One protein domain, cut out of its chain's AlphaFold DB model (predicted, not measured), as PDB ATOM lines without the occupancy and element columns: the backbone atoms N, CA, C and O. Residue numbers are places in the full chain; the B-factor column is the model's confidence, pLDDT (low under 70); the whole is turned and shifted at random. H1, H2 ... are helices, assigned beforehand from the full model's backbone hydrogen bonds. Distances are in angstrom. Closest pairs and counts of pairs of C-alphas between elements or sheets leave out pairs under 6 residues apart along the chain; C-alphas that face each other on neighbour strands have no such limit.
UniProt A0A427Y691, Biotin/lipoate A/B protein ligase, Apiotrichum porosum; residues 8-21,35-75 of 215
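This is residues 8 to 21 and 35 to 75 of the 215 residues of the protein "Biotin/lipoate A/B protein ligase" of Apiotrichum porosum (UniProt A0A427Y691). An open, strung-out arrangement lies around one straight helix, H3: a tail, residues 62 to 75, folds back past it and then runs away from it, and a loop at its other end leads to H2, a single short turn of helix. A detached piece, residues 8 to 21, begins with the short helix H1 and sticks out far from the rest, and no helix packs on another. The printed part has 55 residues, with three named helices in the order H1, H2, H3 along the chain and no named strand. The class is all helix, though under half of the residues, 25 of 55, are in named elements. The whole is extended, with a radius of gyration of the C-alphas of 18.7 A and spans of 55 by 39 by 22 A.

Find C-alpha 47 at (52.976, 61.870, 143.844); from there H3, residues 47 to 61, runs 21.1 A to C-alpha 61 at (41.603, 45.879, 151.599). Go back along the chain to H2, residues 36 to 39, which measures 5.8 A from first to last C-alpha. Then look at the first printed residue, with C-alpha 8 at (56.071, 65.185, 125.132), where H1, residues 8 to 13, begins; it is 8.9 A long.

Start at H3, which touches no helix. H2 and H3 are apart, with no C-alpha of the one within 8 A of the other, and a short link of 7 residues joins them. By the same test H1 is apart from H2 and from H3. Look along the backbone of H1 and H3, and you will find every O i to N i+4 pair within hydrogen-bond range. H2, with 4 residues, is too short for such a pair, but its one O i to N i+3 pair is within range. Residues 8 to 21, of which 8 to 13 belong to H1, stand free, as do residues 38 to 43 and residues 69 to 75.

The two C-alphas farthest apart are those of Asn 20 and Thr 65, at 55.4 A. Between C-alpha 21 and C-alpha 35 you meet the cut: residues 22 to 34 are not printed, and the gap is 30.7 A. The link from H1 to H2 runs across this cut. After H3, residues 62 to 75 form a long stretch with no named element, their C-alphas 16 to 24 A from the mean of all C-alphas. In the B-factor column the mean pLDDT of the printed part is 77.2; residues 8 to 21 are under 70, where the model's confidence is low.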
ATOM      1  N   SER A   8      55.282  64.729 126.287       57.72
ATOM      2  CA  SER A   8      56.071  65.185 125.132       57.72
ATOM      3  C   SER A   8      57.471  64.563 125.104       57.72
ATOM      4  O   SER A   8      57.943  64.154 124.043       57.72
ATOM      5  N   SER A   9      58.117  64.457 126.264       57.91
ATOM      6  CA  SER A   9      59.433  63.834 126.439       57.91
ATOM      7  C   SER A   9      59.335  62.306 126.363       57.91
ATOM      8  O   SER A   9      60.169  61.665 125.727       57.91
ATOM      9  N   LEU A  10      58.255  61.727 126.900       57.84
ATOM     10  CA  LEU A  10      57.956  60.294 126.794       57.84
ATOM     11  C   LEU A  10      57.695  59.857 125.343       57.84
ATOM     12  O   LEU A  10      58.211  58.836 124.898       57.84
ATOM     13  N   GLY A  11      56.920  60.641 124.588       56.38
ATOM     14  CA  GLY A  11      56.614  60.349 123.187       56.38
ATOM     15  C   GLY A  11      57.851  60.352 122.290       56.38
ATOM     16  O   GLY A  11      57.930  59.528 121.386       56.38
ATOM     17  N   LYS A  12      58.826  61.230 122.566       57.75
ATOM     18  CA  LYS A  12      60.123  61.254 121.869       57.75
ATOM     19  C   LYS A  12      60.982  60.038 122.212       57.75
ATOM     20  O   LYS A  12      61.535  59.431 121.310       57.75
ATOM     21  N   ALA A  13      61.045  59.655 123.487       53.28
ATOM     22  CA  ALA A  13      61.827  58.499 123.932       53.28
ATOM     23  C   ALA A  13      61.277  57.148 123.432       53.28
ATOM     24  O   ALA A  13      62.013  56.171 123.373       53.28
ATOM     25  N   LEU A  14      59.987  57.082 123.084       56.84
ATOM     26  CA  LEU A  14      59.333  55.874 122.565       56.84
ATOM     27  C   LEU A  14      59.227  55.853 121.029       56.84
ATOM     28  O   LEU A  14      58.715  54.883 120.463       56.84
ATOM     29  N   HIS A  15      59.663  56.915 120.345       52.62
ATOM     30  CA  HIS A  15      59.689  56.959 118.887       52.62
ATOM     31  C   HIS A  15      61.046  56.463 118.386       52.62
ATOM     32  O   HIS A  15      62.045  57.160 118.507       52.62
ATOM     33  N   SER A  16      61.090  55.263 117.805       52.81
ATOM     34  CA  SER A  16      62.262  54.828 117.040       52.81
ATOM     35  C   SER A  16      62.163  55.366 115.617       52.81
ATOM     36  O   SER A  16      61.261  54.963 114.877       52.81
ATOM     37  N   ASP A  17      63.131  56.175 115.198       50.78
ATOM     38  CA  ASP A  17      63.278  56.644 113.813       50.78
ATOM     39  C   ASP A  17      64.000  55.615 112.912       50.78
ATOM     40  O   ASP A  17      64.739  55.974 112.000       50.78
ATOM     41  N   SER A  18      63.800  54.310 113.138       55.03
ATOM     42  CA  SER A  18      64.366  53.238 112.297       55.03
ATOM     43  C   SER A  18      63.302  52.591 111.404       55.03
ATOM     44  O   SER A  18      62.759  51.547 111.764       55.03
ATOM     45  N   PRO A  19      62.992  53.169 110.230       53.59
ATOM     46  CA  PRO A  19      61.971  52.639 109.324       53.59
ATOM     47  C   PRO A  19      62.325  51.278 108.697       53.59
ATOM     48  O   PRO A  19      61.421  50.582 108.251       53.59
ATOM     49  N   ASN A  20      63.606  50.886 108.677       58.72
ATOM     50  CA  ASN A  20      64.093  49.703 107.951       58.72
ATOM     51  C   ASN A  20      64.506  48.532 108.857       58.72
ATOM     52  O   ASN A  20      65.183  47.612 108.402       58.72
ATOM     53  N   MET A  21      64.162  48.581 110.145       66.94
ATOM     54  CA  MET A  21      64.557  47.549 111.095       66.94
ATOM     55  C   MET A  21      63.459  46.495 111.239       66.94
ATOM     56  O   MET A  21      62.369  46.773 111.738       66.94
ATOM     57  N   THR A  35      47.830  61.651 131.338       81.69
ATOM     58  CA  THR A  35      48.100  61.771 132.771       81.69
ATOM     59  C   THR A  35      46.795  61.862 133.554       81.69
ATOM     60  O   THR A  35      45.788  62.364 133.054       81.69
ATOM     61  N   LEU A  36      46.809  61.410 134.809       80.69
ATOM     62  CA  LEU A  36      45.644  61.510 135.693       80.69
ATOM     63  C   LEU A  36      45.189  62.965 135.881       80.69
ATOM     64  O   LEU A  36      43.989  63.238 135.868       80.69
ATOM     65  N   ASN A  37      46.135  63.903 135.996       83.62
ATOM     66  CA  ASN A  37      45.821  65.322 136.173       83.62
ATOM     67  C   ASN A  37      45.171  65.959 134.933       83.62
ATOM     68  O   ASN A  37      44.396  66.895 135.090       83.62
ATOM     69  N   ALA A  38      45.384  65.421 133.725       79.56
ATOM     70  CA  ALA A  38      44.746  65.938 132.509       79.56
ATOM     71  C   ALA A  38      43.218  65.751 132.486       79.56
ATOM     72  O   ALA A  38      42.525  66.446 131.748       79.56
ATOM     73  N   HIS A  39      42.689  64.824 133.291       80.56
ATOM     74  CA  HIS A  39      41.254  64.514 133.360       80.56
ATOM     75  C   HIS A  39      40.590  65.022 134.640       80.56
ATOM     76  O   HIS A  39      39.433  64.692 134.910       80.56
ATOM     77  N   ARG A  40      41.303  65.810 135.452       78.50
ATOM     78  CA  ARG A  40      40.760  66.377 136.689       78.50
ATOM     79  C   ARG A  40      40.300  67.810 136.489       78.50
ATOM     80  O   ARG A  40      40.906  68.597 135.776       78.50
ATOM     81  N   THR A  41      39.216  68.139 137.178       72.56
ATOM     82  CA  THR A  41      38.612  69.477 137.226       72.56
ATOM     83  C   THR A  41      38.913  70.227 138.528       72.56
ATOM     84  O   THR A  41      38.473  71.360 138.687       72.56
ATOM     85  N   GLY A  42      39.633  69.596 139.461       76.75
ATOM     86  CA  GLY A  42      40.068  70.185 140.731       76.75
ATOM     87  C   GLY A  42      41.588  70.213 140.846       76.75
ATOM     88  O   GLY A  42      42.282  70.080 139.840       76.75
ATOM     89  N   ASP A  43      42.091  70.336 142.072       81.19
ATOM     90  CA  ASP A  43      43.530  70.426 142.327       81.19
ATOM     91  C   ASP A  43      44.303  69.224 141.761       81.19
ATOM     92  O   ASP A  43      43.818  68.077 141.745       81.19
ATOM     93  N   GLU A  44      45.516  69.515 141.289       82.81
ATOM     94  CA  GLU A  44      46.446  68.521 140.769       82.81
ATOM     95  C   GLU A  44      46.830  67.512 141.853       82.81
ATOM     96  O   GLU A  44      47.120  67.859 143.000       82.81
ATOM     97  N   ILE A  45      46.868  66.236 141.477       84.62
ATOM     98  CA  ILE A  45      47.362  65.174 142.346       84.62
ATOM     99  C   ILE A  45      48.888  65.204 142.309       84.62
ATOM    100  O   ILE A  45      49.496  65.086 141.241       84.62
ATOM    101  N   SER A  46      49.502  65.319 143.485       87.25
ATOM    102  CA  SER A  46      50.934  65.097 143.669       87.25
ATOM    103  C   SER A  46      51.246  63.606 143.820       87.25
ATOM    104  O   SER A  46      50.379  62.793 144.155       87.25
ATOM    105  N   HIS A  47      52.510  63.235 143.604       85.25
ATOM    106  CA  HIS A  47      52.976  61.870 143.844       85.25
ATOM    107  C   HIS A  47      52.668  61.400 145.275       85.25
ATOM    108  O   HIS A  47      52.107  60.320 145.458       85.25
ATOM    109  N   ASP A  48      52.935  62.242 146.274       86.19
ATOM    110  CA  ASP A  48      52.730  61.909 147.688       86.19
ATOM    111  C   ASP A  48      51.252  61.699 148.031       86.19
ATOM    112  O   ASP A  48      50.905  60.770 148.767       86.19
ATOM    113  N   ALA A  49      50.366  62.523 147.461       86.81
ATOM    114  CA  ALA A  49      48.925  62.372 147.636       86.81
ATOM    115  C   ALA A  49      48.433  61.042 147.043       86.81
ATOM    116  O   ALA A  49      47.653  60.332 147.677       86.81
ATOM    117  N   PHE A  50      48.937  60.666 145.862       88.31
ATOM    118  CA  PHE A  50      48.627  59.379 145.240       88.31
ATOM    119  C   PHE A  50      49.133  58.192 146.073       88.31
ATOM    120  O   PHE A  50      48.379  57.253 146.322       88.31
ATOM    121  N   VAL A  51      50.392  58.229 146.526       88.62
ATOM    122  CA  VAL A  51      50.985  57.159 147.346       88.62
ATOM    123  C   VAL A  51      50.233  56.998 148.668       88.62
ATOM    124  O   VAL A  51      50.002  55.872 149.106       88.62
ATOM    125  N   THR A  52      49.811  58.105 149.283       88.69
ATOM    126  CA  THR A  52      49.012  58.083 150.516       88.69
ATOM    127  C   THR A  52      47.662  57.409 150.286       88.69
ATOM    128  O   THR A  52      47.350  56.443 150.979       88.69
ATOM    129  N   ALA A  53      46.915  57.836 149.263       88.62
ATOM    130  CA  ALA A  53      45.618  57.246 148.933       88.62
ATOM    131  C   ALA A  53      45.722  55.747 148.594       88.62
ATOM    132  O   ALA A  53      44.907  54.945 149.044       88.62
ATOM    133  N   LEU A  54      46.762  55.344 147.852       89.81
ATOM    134  CA  LEU A  54      47.011  53.936 147.537       89.81
ATOM    135  C   LEU A  54      47.268  53.103 148.801       89.81
ATOM    136  O   LEU A  54      46.796  51.971 148.897       89.81
ATOM    137  N   ARG A  55      48.008  53.648 149.772       87.56
ATOM    138  CA  ARG A  55      48.298  52.964 151.044       87.56
ATOM    139  C   ARG A  55      47.048  52.804 151.897       87.56
ATOM    140  O   ARG A  55      46.877  51.747 152.494       87.56
ATOM    141  N   GLU A  56      46.200  53.826 151.956       89.00
ATOM    142  CA  GLU A  56      44.926  53.767 152.679       89.00
ATOM    143  C   GLU A  56      44.005  52.695 152.089       89.00
ATOM    144  O   GLU A  56      43.507  51.847 152.829       89.00
ATOM    145  N   GLU A  57      43.863  52.665 150.762       90.44
ATOM    146  CA  GLU A  57      43.050  51.654 150.076       90.44
ATOM    147  C   GLU A  57      43.622  50.240 150.263       90.44
ATOM    148  O   GLU A  57      42.887  49.283 150.524       90.44
ATOM    149  N   PHE A  58      44.949  50.099 150.194       90.19
ATOM    150  CA  PHE A  58      45.615  48.825 150.448       90.19
ATOM    151  C   PHE A  58      45.369  48.342 151.886       90.19
ATOM    152  O   PHE A  58      45.011  47.184 152.089       90.19
ATOM    153  N   ALA A  59      45.496  49.221 152.883       88.31
ATOM    154  CA  ALA A  59      45.251  48.882 154.286       88.31
ATOM    155  C   ALA A  59      43.772  48.569 154.578       88.31
ATOM    156  O   ALA A  59      43.475  47.720 155.417       88.31
ATOM    157  N   ALA A  60      42.838  49.226 153.883       89.06
ATOM    158  CA  ALA A  60      41.414  48.912 153.974       89.06
ATOM    159  C   ALA A  60      41.087  47.534 153.372       89.06
ATOM    160  O   ALA A  60      40.235  46.812 153.892       89.06
ATOM    161  N   THR A  61      41.782  47.163 152.295       92.31
ATOM    162  CA  THR A  61      41.603  45.879 151.599       92.31
ATOM    163  C   THR A  61      42.231  44.714 152.366       92.31
ATOM    164  O   THR A  61      41.645  43.631 152.438       92.31
ATOM    165  N   TYR A  62      43.417  44.922 152.949       89.88
ATOM    166  CA  TYR A  62      44.192  43.887 153.631       89.88
ATOM    167  C   TYR A  62      44.263  44.157 155.142       89.88
ATOM    168  O   TYR A  62      45.048  44.999 155.580       89.88
ATOM    169  N   PRO A  63      43.482  43.437 155.969       81.50
ATOM    170  CA  PRO A  63      43.466  43.661 157.410       81.50
ATOM    171  C   PRO A  63      44.812  43.287 158.052       81.50
ATOM    172  O   PRO A  63      45.273  42.153 157.938       81.50
ATOM    173  N   GLY A  64      45.423  44.229 158.772       82.31
ATOM    174  CA  GLY A  64      46.666  44.013 159.517       82.31
ATOM    175  C   GLY A  64      47.367  45.317 159.901       82.31
ATOM    176  O   GLY A  64      47.092  46.377 159.341       82.31
ATOM    177  N   THR A  65      48.283  45.262 160.872       77.69
ATOM    178  CA  THR A  65      49.173  46.396 161.156       77.69
ATOM    179  C   THR A  65      50.253  46.454 160.084       77.69
ATOM    180  O   THR A  65      51.075  45.548 159.983       77.69
ATOM    181  N   MET A  66      50.265  47.531 159.304       80.81
ATOM    182  CA  MET A  66      51.237  47.747 158.236       80.81
ATOM    183  C   MET A  66      52.130  48.952 158.550       80.81
ATOM    184  O   MET A  66      51.782  50.083 158.197       80.81
ATOM    185  N   PRO A  67      53.268  48.750 159.240       83.12
ATOM    186  CA  PRO A  67      54.242  49.810 159.435       83.12
ATOM    187  C   PRO A  67      54.887  50.173 158.098       83.12
ATOM    188  O   PRO A  67      55.142  49.321 157.247       83.12
ATOM    189  N   VAL A  68      55.165  51.458 157.918       82.19
ATOM    190  CA  VAL A  68      55.766  51.968 156.688       82.19
ATOM    191  C   VAL A  68      57.229  52.201 156.954       82.19
ATOM    192  O   VAL A  68      57.580  52.930 157.878       82.19
ATOM    193  N   THR A  69      58.059  51.596 156.119       85.56
ATOM    194  CA  THR A  69      59.505  51.767 156.174       85.56
ATOM    195  C   THR A  69      59.935  52.458 154.894       85.56
ATOM    196  O   THR A  69      59.634  51.981 153.801       85.56
ATOM    197  N   VAL A  70      60.596  53.604 155.034       84.44
ATOM    198  CA  VAL A  70      61.315  54.231 153.926       84.44
ATOM    199  C   VAL A  70      62.658  53.522 153.840       84.44
ATOM    200  O   VAL A  70      63.341  53.404 154.853       84.44
ATOM    201  N   VAL A  71      62.986  53.003 152.661       85.81
ATOM    202  CA  VAL A  71      64.246  52.303 152.403       85.81
ATOM    203  C   VAL A  71      65.056  53.163 151.449       85.81
ATOM    204  O   VAL A  71      64.599  53.435 150.336       85.81
ATOM    205  N   GLU A  72      66.236  53.598 151.879       84.75
ATOM    206  CA  GLU A  72      67.221  54.229 151.008       84.75
ATOM    207  C   GLU A  72      68.313  53.227 150.624       84.75
ATOM    208  O   GLU A  72      68.518  52.206 151.275       84.75
ATOM    209  N   GLU A  73      69.062  53.535 149.565       79.31
ATOM    210  CA  GLU A  73      70.145  52.683 149.063       79.31
ATOM    211  C   GLU A  73      71.198  52.366 150.145       79.31
ATOM    212  O   GLU A  73      71.685  51.244 150.243       79.31
ATOM    213  N   LYS A  74      71.478  53.331 151.031       80.06
ATOM    214  CA  LYS A  74      72.405  53.177 152.165       80.06
ATOM    215  C   LYS A  74      71.911  52.214 153.255       80.06
ATOM    216  O   LYS A  74      72.711  51.786 154.080       80.06
ATOM    217  N   ASP A  75      70.611  51.918 153.286       80.69
ATOM    218  CA  ASP A  75      69.979  51.081 154.311       80.69
ATOM    219  C   ASP A  75      69.977  49.591 153.909       80.69
ATOM    220  O   ASP A  75      69.521  48.733 154.668       80.69
TER     221      ASP A  75